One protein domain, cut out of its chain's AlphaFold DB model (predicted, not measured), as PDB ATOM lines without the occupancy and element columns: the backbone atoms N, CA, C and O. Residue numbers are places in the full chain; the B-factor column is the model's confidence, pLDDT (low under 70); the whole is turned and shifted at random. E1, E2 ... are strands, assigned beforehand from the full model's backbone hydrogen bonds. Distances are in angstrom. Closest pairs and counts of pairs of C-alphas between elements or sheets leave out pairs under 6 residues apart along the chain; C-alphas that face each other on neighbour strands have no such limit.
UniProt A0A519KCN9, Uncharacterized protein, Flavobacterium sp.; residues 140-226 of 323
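What this domain is: This is residues 140 to 226 of the 323 residues of an uncharacterized protein of Flavobacterium sp. (UniProt A0A519KCN9). With little regular structure, the chain winds as a solenoid of stacked turns, parallel sheets E1 E3 E5 and E2 E4 E6 E7 on two sides; residues 140 to 146 stick out as a tail. The 87 printed residues, all strand by class, have seven strands, E1 to E7 in order, holding 27 residues, and no named helix. The whole is only just compact, close to loose, with radius of gyration of the C-alphas 14.1 A and spans 53 by 30 by 15 A.

Where its parts are: E1, residues 150 to 155, 12.6 A from first to last C-alpha, begins at C-alpha 150 (-2.216, 7.076, -53.070). E2 is residues 161 to 163, E3 169 to 174 (13.1 A), E4 180 to 182, E5 190 to 192, E6 199 to 201. E7, residues 218 to 220, ends at C-alpha 220 (-4.783, -6.496, -34.005).

How they stand to each other: Within hydrogen-bond range are, for instance, N 153 and O 171 of E1 and E3, 3.0 A; N 190 and O 170 of E5 and E3, 3.0 A; N 162 and O 180 of E2 and E4, 3.0 A; N 201 and O 181 of E6 and E4, 2.9 A; N 220 and O 200 of E7 and E6, 2.8 A. E1 and E2 are apart.

The domain as a whole: The C-alphas farthest apart, Gln 140 and Asp 214, are 53.8 A apart. The printed part has no cut; the E6 to E7 link, 16 residues, is long. Residues 140 to 149 and 162 have pLDDT under 70.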
ATOM      1  N   GLN A 140      16.625  23.370 -60.322       39.12
ATOM      2  CA  GLN A 140      16.379  24.699 -59.740       39.12
ATOM      3  C   GLN A 140      15.139  25.433 -60.295       39.12
ATOM      4  O   GLN A 140      14.651  26.382 -59.686       39.12
ATOM      5  N   HIS A 141      14.612  24.989 -61.439       42.25
ATOM      6  CA  HIS A 141      13.425  25.561 -62.092       42.25
ATOM      7  C   HIS A 141      12.250  24.580 -62.194       42.25
ATOM      8  O   HIS A 141      11.308  24.821 -62.946       42.25
ATOM      9  N   LYS A 142      12.304  23.451 -61.478       38.00
ATOM     10  CA  LYS A 142      11.242  22.441 -61.491       38.00
ATOM     11  C   LYS A 142      10.466  22.499 -60.183       38.00
ATOM     12  O   LYS A 142      11.055  22.482 -59.108       38.00
ATOM     13  N   THR A 143       9.141  22.535 -60.269       39.22
ATOM     14  CA  THR A 143       8.274  22.379 -59.098       39.22
ATOM     15  C   THR A 143       8.205  20.891 -58.750       39.22
ATOM     16  O   THR A 143       7.793  20.106 -59.609       39.22
ATOM     17  N   PRO A 144       8.616  20.459 -57.545       37.97
ATOM     18  CA  PRO A 144       8.461  19.067 -57.151       37.97
ATOM     19  C   PRO A 144       6.968  18.728 -57.087       37.97
ATOM     20  O   PRO A 144       6.193  19.404 -56.411       37.97
ATOM     21  N   HIS A 145       6.562  17.681 -57.801       36.34
ATOM     22  CA  HIS A 145       5.253  17.070 -57.614       36.34
ATOM     23  C   HIS A 145       5.393  16.001 -56.533       36.34
ATOM     24  O   HIS A 145       5.997  14.955 -56.768       36.34
ATOM     25  N   VAL A 146       4.886  16.289 -55.337       43.56
ATOM     26  CA  VAL A 146       4.911  15.349 -54.217       43.56
ATOM     27  C   VAL A 146       3.589  14.584 -54.202       43.56
ATOM     28  O   VAL A 146       2.527  15.167 -53.970       43.56
ATOM     29  N   VAL A 147       3.642  13.280 -54.472       42.47
ATOM     30  CA  VAL A 147       2.483  12.388 -54.346       42.47
ATOM     31  C   VAL A 147       2.337  12.024 -52.870       42.47
ATOM     32  O   VAL A 147       2.950  11.080 -52.392       42.47
ATOM     33  N   ASN A 148       1.551  12.811 -52.134       49.31
ATOM     34  CA  ASN A 148       1.325  12.617 -50.693       49.31
ATOM     35  C   ASN A 148       0.146  11.685 -50.369       49.31
ATOM     36  O   ASN A 148      -0.155  11.465 -49.199       49.31
ATOM     37  N   LYS A 149      -0.591  11.222 -51.387       56.69
ATOM     38  CA  LYS A 149      -1.779  10.375 -51.234       56.69
ATOM     39  C   LYS A 149      -1.876   9.412 -52.404       56.69
ATOM     40  O   LYS A 149      -1.988   9.850 -53.550       56.69
ATOM     41  N   ILE A 150      -1.881   8.121 -52.108       71.25
ATOM     42  CA  ILE A 150      -2.216   7.076 -53.070       71.25
ATOM     43  C   ILE A 150      -3.626   6.632 -52.719       71.25
ATOM     44  O   ILE A 150      -3.832   5.988 -51.707       71.25
ATOM     45  N   LYS A 151      -4.628   6.994 -53.520       76.06
ATOM     46  CA  LYS A 151      -6.025   6.733 -53.141       76.06
ATOM     47  C   LYS A 151      -6.307   5.239 -52.920       76.06
ATOM     48  O   LYS A 151      -6.930   4.877 -51.929       76.06
ATOM     49  N   ASN A 152      -5.819   4.404 -53.834       80.25
ATOM     50  CA  ASN A 152      -5.970   2.955 -53.802       80.25
ATOM     51  C   ASN A 152      -4.602   2.320 -54.034       80.25
ATOM     52  O   ASN A 152      -3.899   2.739 -54.958       80.25
ATOM     53  N   TYR A 153      -4.255   1.315 -53.242       83.69
ATOM     54  CA  TYR A 153      -3.051   0.522 -53.443       83.69
ATOM     55  C   TYR A 153      -3.392  -0.966 -53.374       83.69
ATOM     56  O   TYR A 153      -4.210  -1.380 -52.553       83.69
ATOM     57  N   THR A 154      -2.757  -1.753 -54.236       84.44
ATOM     58  CA  THR A 154      -2.855  -3.212 -54.242       84.44
ATOM     59  C   THR A 154      -1.467  -3.764 -53.961       84.44
ATOM     60  O   THR A 154      -0.515  -3.379 -54.636       84.44
ATOM     61  N   VAL A 155      -1.366  -4.630 -52.957       81.75
ATOM     62  CA  VAL A 155      -0.147  -5.368 -52.597       81.75
ATOM     63  C   VAL A 155      -0.167  -6.659 -53.420       81.75
ATOM     64  O   VAL A 155      -0.913  -7.580 -53.083       81.75
ATOM     65  N   ASP A 156       0.537  -6.686 -54.558       83.06
ATOM     66  CA  ASP A 156       0.553  -7.794 -55.529       83.06
ATOM     67  C   ASP A 156       1.738  -8.764 -55.351       83.06
ATOM     68  O   ASP A 156       1.968  -9.655 -56.172       83.06
ATOM     69  N   GLU A 157       2.461  -8.634 -54.241       75.62
ATOM     70  CA  GLU A 157       3.562  -9.498 -53.851       75.62
ATOM     71  C   GLU A 157       3.095 -10.947 -53.647       75.62
ATOM     72  O   GLU A 157       2.082 -11.225 -53.001       75.62
ATOM     73  N   ALA A 158       3.888 -11.891 -54.157       80.06
ATOM     74  CA  ALA A 158       3.659 -13.331 -54.015       80.06
ATOM     75  C   ALA A 158       4.190 -13.902 -52.681       80.06
ATOM     76  O   ALA A 158       4.453 -15.100 -52.576       80.06
ATOM     77  N   GLU A 159       4.391 -13.044 -51.680       75.50
ATOM     78  CA  GLU A 159       4.968 -13.398 -50.382       75.50
ATOM     79  C   GLU A 159       3.871 -13.736 -49.361       75.50
ATOM     80  O   GLU A 159       2.795 -13.140 -49.350       75.50
ATOM     81  N   GLU A 160       4.155 -14.685 -48.464       72.62
ATOM     82  CA  GLU A 160       3.208 -15.123 -47.427       72.62
ATOM     83  C   GLU A 160       3.111 -14.120 -46.260       72.62
ATOM     84  O   GLU A 160       2.058 -13.989 -45.631       72.62
ATOM     85  N   PHE A 161       4.201 -13.398 -45.974       80.62
ATOM     86  CA  PHE A 161       4.289 -12.371 -44.934       80.62
ATOM     87  C   PHE A 161       4.645 -11.025 -45.556       80.62
ATOM     88  O   PHE A 161       5.677 -10.896 -46.216       80.62
ATOM     89  N   VAL A 162       3.829 -10.009 -45.285       69.94
ATOM     90  CA  VAL A 162       4.075  -8.647 -45.758       69.94
ATOM     91  C   VAL A 162       3.977  -7.664 -44.598       69.94
ATOM     92  O   VAL A 162       2.964  -7.589 -43.901       69.94
ATOM     93  N   HIS A 163       5.035  -6.870 -44.429       78.50
ATOM     94  CA  HIS A 163       5.030  -5.674 -43.597       78.50
ATOM     95  C   HIS A 163       5.008  -4.448 -44.505       78.50
ATOM     96  O   HIS A 163       5.954  -4.180 -45.246       78.50
ATOM     97  N   PHE A 164       3.914  -3.707 -44.435       77.69
ATOM     98  CA  PHE A 164       3.608  -2.612 -45.328       77.69
ATOM     99  C   PHE A 164       3.669  -1.266 -44.599       77.69
ATOM    100  O   PHE A 164       3.054  -1.089 -43.547       77.69
ATOM    101  N   LYS A 165       4.410  -0.304 -45.165       78.56
ATOM    102  CA  LYS A 165       4.636   1.019 -44.564       78.56
ATOM    103  C   LYS A 165       4.598   2.122 -45.620       78.56
ATOM    104  O   LYS A 165       5.635   2.605 -46.072       78.56
ATOM    105  N   VAL A 166       3.391   2.513 -46.017       78.31
ATOM    106  CA  VAL A 166       3.141   3.646 -46.920       78.31
ATOM    107  C   VAL A 166       1.945   4.425 -46.389       78.31
ATOM    108  O   VAL A 166       0.885   3.852 -46.171       78.31
ATOM    109  N   SER A 167       2.108   5.731 -46.189       77.56
ATOM    110  CA  SER A 167       1.055   6.590 -45.649       77.56
ATOM    111  C   SER A 167       0.154   7.187 -46.733       77.56
ATOM    112  O   SER A 167       0.527   7.310 -47.902       77.56
ATOM    113  N   GLY A 168      -1.046   7.604 -46.323       72.50
ATOM    114  CA  GLY A 168      -1.978   8.335 -47.184       72.50
ATOM    115  C   GLY A 168      -2.738   7.441 -48.162       72.50
ATOM    116  O   GLY A 168      -3.092   7.908 -49.251       72.50
ATOM    117  N   ILE A 169      -2.971   6.184 -47.776       79.56
ATOM    118  CA  ILE A 169      -3.775   5.225 -48.532       79.56
ATOM    119  C   ILE A 169      -5.206   5.251 -48.025       79.56
ATOM    120  O   ILE A 169      -5.437   5.055 -46.842       79.56
ATOM    121  N   GLU A 170      -6.186   5.485 -48.901       80.56
ATOM    122  CA  GLU A 170      -7.588   5.408 -48.470       80.56
ATOM    123  C   GLU A 170      -8.073   3.955 -48.450       80.56
ATOM    124  O   GLU A 170      -8.697   3.545 -47.469       80.56
ATOM    125  N   ASN A 171      -7.740   3.190 -49.497       82.56
ATOM    126  CA  ASN A 171      -8.170   1.805 -49.690       82.56
ATOM    127  C   ASN A 171      -6.982   0.889 -49.991       82.56
ATOM    128  O   ASN A 171      -6.192   1.181 -50.897       82.56
ATOM    129  N   LEU A 172      -6.893  -0.225 -49.267       86.19
ATOM    130  CA  LEU A 172      -5.853  -1.233 -49.439       86.19
ATOM    131  C   LEU A 172      -6.465  -2.599 -49.775       86.19
ATOM    132  O   LEU A 172      -7.354  -3.076 -49.065       86.19
ATOM    133  N   GLU A 173      -5.961  -3.221 -50.838       87.19
ATOM    134  CA  GLU A 173      -6.308  -4.582 -51.260       87.19
ATOM    135  C   GLU A 173      -5.066  -5.482 -51.200       87.19
ATOM    136  O   GLU A 173      -3.973  -5.075 -51.606       87.19
ATOM    137  N   LEU A 174      -5.232  -6.704 -50.691       84.94
ATOM    138  CA  LEU A 174      -4.153  -7.683 -50.534       84.94
ATOM    139  C   LEU A 174      -4.277  -8.796 -51.577       84.94
ATOM    140  O   LEU A 174      -5.386  -9.266 -51.837       84.94
ATOM    141  N   SER A 175      -3.152  -9.266 -52.118       84.31
ATOM    142  CA  SER A 175      -3.117 -10.491 -52.922       84.31
ATOM    143  C   SER A 175      -3.539 -11.717 -52.102       84.31
ATOM    144  O   SER A 175      -3.391 -11.754 -50.878       84.31
ATOM    145  N   ASP A 176      -4.037 -12.752 -52.784       85.81
ATOM    146  CA  ASP A 176      -4.503 -13.996 -52.153       85.81
ATOM    147  C   ASP A 176      -3.380 -14.847 -51.538       85.81
ATOM    148  O   ASP A 176      -3.667 -15.779 -50.793       85.81
ATOM    149  N   THR A 177      -2.110 -14.558 -51.835       78.12
ATOM    150  CA  THR A 177      -0.960 -15.301 -51.291       78.12
ATOM    151  C   THR A 177      -0.553 -14.845 -49.894       78.12
ATOM    152  O   THR A 177       0.122 -15.589 -49.183       78.12
ATOM    153  N   ILE A 178      -0.950 -13.636 -49.487       76.50
ATOM    154  CA  ILE A 178      -0.561 -13.051 -48.203       76.50
ATOM    155  C   ILE A 178      -1.377 -13.697 -47.085       76.50
ATOM    156  O   ILE A 178      -2.600 -13.581 -47.048       76.50
ATOM    157  N   ARG A 179      -0.703 -14.326 -46.123       83.62
ATOM    158  CA  ARG A 179      -1.339 -14.985 -44.968       83.62
ATOM    159  C   ARG A 179      -1.097 -14.252 -43.653       83.62
ATOM    160  O   ARG A 179      -1.873 -14.418 -42.713       83.62
ATOM    161  N   TYR A 180      -0.073 -13.408 -43.605       82.56
ATOM    162  CA  TYR A 180       0.281 -12.592 -42.450       82.56
ATOM    163  C   TYR A 180       0.541 -11.161 -42.916       82.56
ATOM    164  O   TYR A 180       1.462 -10.918 -43.699       82.56
ATOM    165  N   PHE A 181      -0.262 -10.213 -42.439       85.19
ATOM    166  CA  PHE A 181      -0.179  -8.826 -42.884       85.19
ATOM    167  C   PHE A 181      -0.030  -7.864 -41.709       85.19
ATOM    168  O   PHE A 181      -0.815  -7.913 -40.763       85.19
ATOM    169  N   VAL A 182       0.968  -6.983 -41.792       84.62
ATOM    170  CA  VAL A 182       1.237  -5.928 -40.807       84.62
ATOM    171  C   VAL A 182       1.255  -4.581 -41.515       84.62
ATOM    172  O   VAL A 182       2.040  -4.377 -42.441       84.62
ATOM    173  N   CYS A 183       0.430  -3.644 -41.064       83.62
ATOM    174  CA  CYS A 183       0.347  -2.303 -41.620       83.62
ATOM    175  C   CYS A 183      -0.044  -1.266 -40.563       83.62
ATOM    176  O   CYS A 183      -1.217  -0.976 -40.328       83.62
ATOM    177  N   HIS A 184       0.971  -0.690 -39.929       84.19
ATOM    178  CA  HIS A 184       0.803   0.291 -38.859       84.19
ATOM    179  C   HIS A 184       0.863   1.710 -39.407       84.19
ATOM    180  O   HIS A 184       1.702   1.992 -40.263       84.19
ATOM    181  N   ASP A 185       0.041   2.608 -38.862       87.69
ATOM    182  CA  ASP A 185       0.187   4.062 -39.052       87.69
ATOM    183  C   ASP A 185       0.279   4.497 -40.532       87.69
ATOM    184  O   ASP A 185       1.165   5.240 -40.958       87.69
ATOM    185  N   CYS A 186      -0.632   3.972 -41.356       85.81
ATOM    186  CA  CYS A 186      -0.665   4.213 -42.803       85.81
ATOM    187  C   CYS A 186      -1.838   5.107 -43.247       85.81
ATOM    188  O   CYS A 186      -1.988   5.399 -44.436       85.81
ATOM    189  N   ASP A 187      -2.637   5.603 -42.296       87.50
ATOM    190  CA  ASP A 187      -3.850   6.398 -42.541       87.50
ATOM    191  C   ASP A 187      -4.935   5.651 -43.350       87.50
ATOM    192  O   ASP A 187      -5.725   6.264 -44.070       87.50
ATOM    193  N   ILE A 188      -4.982   4.317 -43.229       88.25
ATOM    194  CA  ILE A 188      -5.941   3.472 -43.957       88.25
ATOM    195  C   ILE A 188      -7.356   3.701 -43.435       88.25
ATOM    196  O   ILE A 188      -7.591   3.647 -42.229       88.25
ATOM    197  N   LYS A 189      -8.316   3.907 -44.345       90.31
ATOM    198  CA  LYS A 189      -9.745   4.034 -44.005       90.31
ATOM    199  C   LYS A 189     -10.528   2.754 -44.261       90.31
ATOM    200  O   LYS A 189     -11.458   2.450 -43.519       90.31
ATOM    201  N   MET A 190     -10.167   2.020 -45.312       90.12
ATOM    202  CA  MET A 190     -10.778   0.741 -45.659       90.12
ATOM    203  C   MET A 190      -9.699  -0.272 -46.035       90.12
ATOM    204  O   MET A 190      -8.794   0.017 -46.819       90.12
ATOM    205  N   LEU A 191      -9.825  -1.472 -45.482       91.50
ATOM    206  CA  LEU A 191      -9.011  -2.627 -45.823       91.50
ATOM    207  C   LEU A 191      -9.946  -3.768 -46.198       91.50
ATOM    208  O   LEU A 191     -10.871  -4.075 -45.445       91.50
ATOM    209  N   GLN A 192      -9.663  -4.418 -47.320       91.00
ATOM    210  CA  GLN A 192     -10.303  -5.672 -47.684       91.00
ATOM    211  C   GLN A 192      -9.289  -6.813 -47.522       91.00
ATOM    212  O   GLN A 192      -8.399  -6.957 -48.366       91.00
ATOM    213  N   PRO A 193      -9.380  -7.618 -46.444       89.75
ATOM    214  CA  PRO A 193      -8.549  -8.806 -46.294       89.75
ATOM    215  C   PRO A 193      -8.790  -9.791 -47.444       89.75
ATOM    216  O   PRO A 193      -9.924  -9.950 -47.903       89.75
ATOM    217  N   ASN A 194      -7.741 -10.489 -47.881       89.81
ATOM    218  CA  ASN A 194      -7.904 -11.634 -48.778       89.81
ATOM    219  C   ASN A 194      -8.493 -12.841 -48.019       89.81
ATOM    220  O   ASN A 194      -8.579 -12.834 -46.789       89.81
ATOM    221  N   GLN A 195      -8.880 -13.892 -48.746       92.94
ATOM    222  CA  GLN A 195      -9.558 -15.062 -48.167       92.94
ATOM    223  C   GLN A 195      -8.641 -15.999 -47.361       92.94
ATOM    224  O   GLN A 195      -9.146 -16.798 -46.587       92.94
ATOM    225  N   GLN A 196      -7.317 -15.913 -47.523       91.38
ATOM    226  CA  GLN A 196      -6.339 -16.817 -46.896       91.38
ATOM    227  C   GLN A 196      -5.622 -16.207 -45.679       91.38
ATOM    228  O   GLN A 196      -4.766 -16.859 -45.072       91.38
ATOM    229  N   LEU A 197      -5.928 -14.951 -45.334       90.06
ATOM    230  CA  LEU A 197      -5.235 -14.214 -44.281       90.06
ATOM    231  C   LEU A 197      -5.536 -14.809 -42.895       90.06
ATOM    232  O   LEU A 197      -6.684 -14.846 -42.469       90.06
ATOM    233  N   LEU A 198      -4.494 -15.239 -42.179       88.31
ATOM    234  CA  LEU A 198      -4.572 -15.862 -40.851       88.31
ATOM    235  C   LEU A 198      -4.234 -14.899 -39.709       88.31
ATOM    236  O   LEU A 198      -4.733 -15.063 -38.594       88.31
ATOM    237  N   TYR A 199      -3.392 -13.904 -39.987       93.06
ATOM    238  CA  TYR A 199      -2.979 -12.865 -39.048       93.06
ATOM    239  C   TYR A 199      -3.085 -11.496 -39.709       93.06
ATOM    240  O   TYR A 199      -2.578 -11.294 -40.817       93.06
ATOM    241  N   LEU A 200      -3.690 -10.551 -38.998       94.56
ATOM    242  CA  LEU A 200      -3.831  -9.177 -39.445       94.56
ATOM    243  C   LEU A 200      -3.495  -8.224 -38.308       94.56
ATOM    244  O   LEU A 200      -4.105  -8.293 -37.246       94.56
ATOM    245  N   ASP A 201      -2.589  -7.297 -38.577       94.75
ATOM    246  CA  ASP A 201      -2.259  -6.207 -37.675       94.75
ATOM    247  C   ASP A 201      -2.278  -4.874 -38.420       94.75
ATOM    248  O   ASP A 201      -1.474  -4.618 -39.314       94.75
ATOM    249  N   VAL A 202      -3.247  -4.038 -38.068       95.50
ATOM    250  CA  VAL A 202      -3.550  -2.753 -38.708       95.50
ATOM    251  C   VAL A 202      -3.757  -1.652 -37.679       95.50
ATOM    252  O   VAL A 202      -4.619  -0.773 -37.825       95.50
ATOM    253  N   CYS A 203      -2.981  -1.706 -36.602       94.88
ATOM    254  CA  CYS A 203      -3.056  -0.719 -35.540       94.88
ATOM    255  C   CYS A 203      -2.741   0.705 -36.039       94.88
ATOM    256  O   CYS A 203      -1.977   0.905 -36.986       94.88
ATOM    257  N   PHE A 204      -3.317   1.704 -35.365       93.88
ATOM    258  CA  PHE A 204      -3.068   3.131 -35.623       93.88
ATOM    259  C   PHE A 204      -3.478   3.606 -37.025       93.88
ATOM    260  O   PHE A 204      -2.791   4.407 -37.651       93.88
ATOM    261  N   ASN A 205      -4.612   3.135 -37.534       94.38
ATOM    262  CA  ASN A 205      -5.171   3.616 -38.798       94.38
ATOM    263  C   ASN A 205      -6.466   4.416 -38.551       94.38
ATOM    264  O   ASN A 205      -6.746   4.892 -37.449       94.38
ATOM    265  N   ARG A 206      -7.259   4.640 -39.600       95.38
ATOM    266  CA  ARG A 206      -8.570   5.303 -39.533       95.38
ATOM    267  C   ARG A 206      -9.684   4.377 -40.015       95.38
ATOM    268  O   ARG A 206     -10.653   4.845 -40.608       95.38
ATOM    269  N   ILE A 207      -9.538   3.074 -39.780       95.44
ATOM    270  CA  ILE A 207     -10.468   2.066 -40.281       95.44
ATOM    271  C   ILE A 207     -11.805   2.211 -39.553       95.44
ATOM    272  O   ILE A 207     -11.873   2.102 -38.330       95.44
ATOM    273  N   GLU A 208     -12.869   2.468 -40.311       95.94
ATOM    274  CA  GLU A 208     -14.233   2.621 -39.778       95.94
ATOM    275  C   GLU A 208     -15.030   1.312 -39.829       95.94
ATOM    276  O   GLU A 208     -15.949   1.102 -39.033       95.94
ATOM    277  N   GLN A 209     -14.669   0.425 -40.759       95.44
ATOM    278  CA  GLN A 209     -15.288  -0.880 -40.963       95.44
ATOM    279  C   GLN A 209     -14.216  -1.904 -41.325       95.44
ATOM    280  O   GLN A 209     -13.363  -1.641 -42.172       95.44
ATOM    281  N   LEU A 210     -14.283  -3.079 -40.705       96.00
ATOM    282  CA  LEU A 210     -13.426  -4.210 -41.025       96.00
ATOM    283  C   LEU A 210     -14.253  -5.487 -40.932       96.00
ATOM    284  O   LEU A 210     -14.791  -5.802 -39.872       96.00
ATOM    285  N   GLN A 211     -14.330  -6.217 -42.039       95.69
ATOM    286  CA  GLN A 211     -14.862  -7.569 -42.057       95.69
ATOM    287  C   GLN A 211     -13.672  -8.534 -42.111       95.69
ATOM    288  O   GLN A 211     -12.954  -8.529 -43.114       95.69
ATOM    289  N   PRO A 212     -13.410  -9.325 -41.053       95.00
ATOM    290  CA  PRO A 212     -12.396 -10.369 -41.135       95.00
ATOM    291  C   PRO A 212     -12.827 -11.416 -42.173       95.00
ATOM    292  O   PRO A 212     -14.023 -11.650 -42.355       95.00
ATOM    293  N   ASN A 213     -11.866 -12.055 -42.844       95.38
ATOM    294  CA  ASN A 213     -12.175 -13.242 -43.642       95.38
ATOM    295  C   ASN A 213     -12.537 -14.428 -42.732       95.38
ATOM    296  O   ASN A 213     -12.402 -14.342 -41.507       95.38
ATOM    297  N   ASP A 214     -12.947 -15.539 -43.336       95.81
ATOM    298  CA  ASP A 214     -13.408 -16.721 -42.608       95.81
ATOM    299  C   ASP A 214     -12.293 -17.426 -41.808       95.81
ATOM    300  O   ASP A 214     -12.568 -17.950 -40.730       95.81
ATOM    301  N   ASP A 215     -11.040 -17.364 -42.271       95.31
ATOM    302  CA  ASP A 215      -9.877 -18.083 -41.734       95.31
ATOM    303  C   ASP A 215      -8.994 -17.259 -40.771       95.31
ATOM    304  O   ASP A 215      -7.994 -17.770 -40.263       95.31
ATOM    305  N   LEU A 216      -9.308 -15.993 -40.486       96.12
ATOM    306  CA  LEU A 216      -8.457 -15.138 -39.651       96.12
ATOM    307  C   LEU A 216      -8.457 -15.619 -38.187       96.12
ATOM    308  O   LEU A 216      -9.507 -15.683 -37.551       96.12
ATOM    309  N   HIS A 217      -7.278 -15.919 -37.636       96.38
ATOM    310  CA  HIS A 217      -7.097 -16.476 -36.286       96.38
ATOM    311  C   HIS A 217      -6.690 -15.429 -35.244       96.38
ATOM    312  O   HIS A 217      -7.086 -15.535 -34.080       96.38
ATOM    313  N   THR A 218      -5.924 -14.419 -35.655       96.38
ATOM    314  CA  THR A 218      -5.450 -13.342 -34.780       96.38
ATOM    315  C   THR A 218      -5.653 -11.999 -35.462       96.38
ATOM    316  O   THR A 218      -5.282 -11.831 -36.626       96.38
ATOM    317  N   LEU A 219      -6.223 -11.045 -34.727       98.19
ATOM    318  CA  LEU A 219      -6.470  -9.694 -35.212       98.19
ATOM    319  C   LEU A 219      -5.995  -8.645 -34.209       98.19
ATOM    320  O   LEU A 219      -6.453  -8.619 -33.065       98.19
ATOM    321  N   GLU A 220      -5.166  -7.725 -34.689       97.88
ATOM    322  CA  GLU A 220      -4.783  -6.496 -34.005       97.88
ATOM    323  C   GLU A 220      -5.268  -5.282 -34.813       97.88
ATOM    324  O   GLU A 220      -4.829  -5.012 -35.926       97.88
ATOM    325  N   VAL A 221      -6.240  -4.550 -34.273       98.06
ATOM    326  CA  VAL A 221      -6.884  -3.394 -34.925       98.06
ATOM    327  C   VAL A 221      -7.120  -2.266 -33.916       98.06
ATOM    328  O   VAL A 221      -8.105  -1.525 -33.959       98.06
ATOM    329  N   SER A 222      -6.197  -2.122 -32.967       98.25
ATOM    330  CA  SER A 222      -6.277  -1.070 -31.950       98.25
ATOM    331  C   SER A 222      -6.044   0.319 -32.559       98.25
ATOM    332  O   SER A 222      -5.391   0.447 -33.595       98.25
ATOM    333  N   HIS A 223      -6.569   1.367 -31.922       97.88
ATOM    334  CA  HIS A 223      -6.441   2.758 -32.376       97.88
ATOM    335  C   HIS A 223      -7.003   2.986 -33.788       97.88
ATOM    336  O   HIS A 223      -6.317   3.483 -34.678       97.88
ATOM    337  N   ASN A 224      -8.262   2.600 -33.987       98.00
ATOM    338  CA  ASN A 224      -9.016   2.794 -35.226       98.00
ATOM    339  C   ASN A 224     -10.356   3.494 -34.922       98.00
ATOM    340  O   ASN A 224     -10.500   4.171 -33.904       98.00
ATOM    341  N   GLN A 225     -11.326   3.436 -35.835       97.94
ATOM    342  CA  GLN A 225     -12.615   4.127 -35.719       97.94
ATOM    343  C   GLN A 225     -13.807   3.159 -35.801       97.94
ATOM    344  O   GLN A 225     -14.921   3.584 -36.117       97.94
ATOM    345  N   LEU A 226     -13.585   1.870 -35.518       98.25
ATOM    346  CA  LEU A 226     -14.611   0.831 -35.620       98.25
ATOM    347  C   LEU A 226     -15.754   1.096 -34.638       98.25
ATOM    348  O   LEU A 226     -15.510   1.350 -33.460       98.25
TER     349      LEU A 226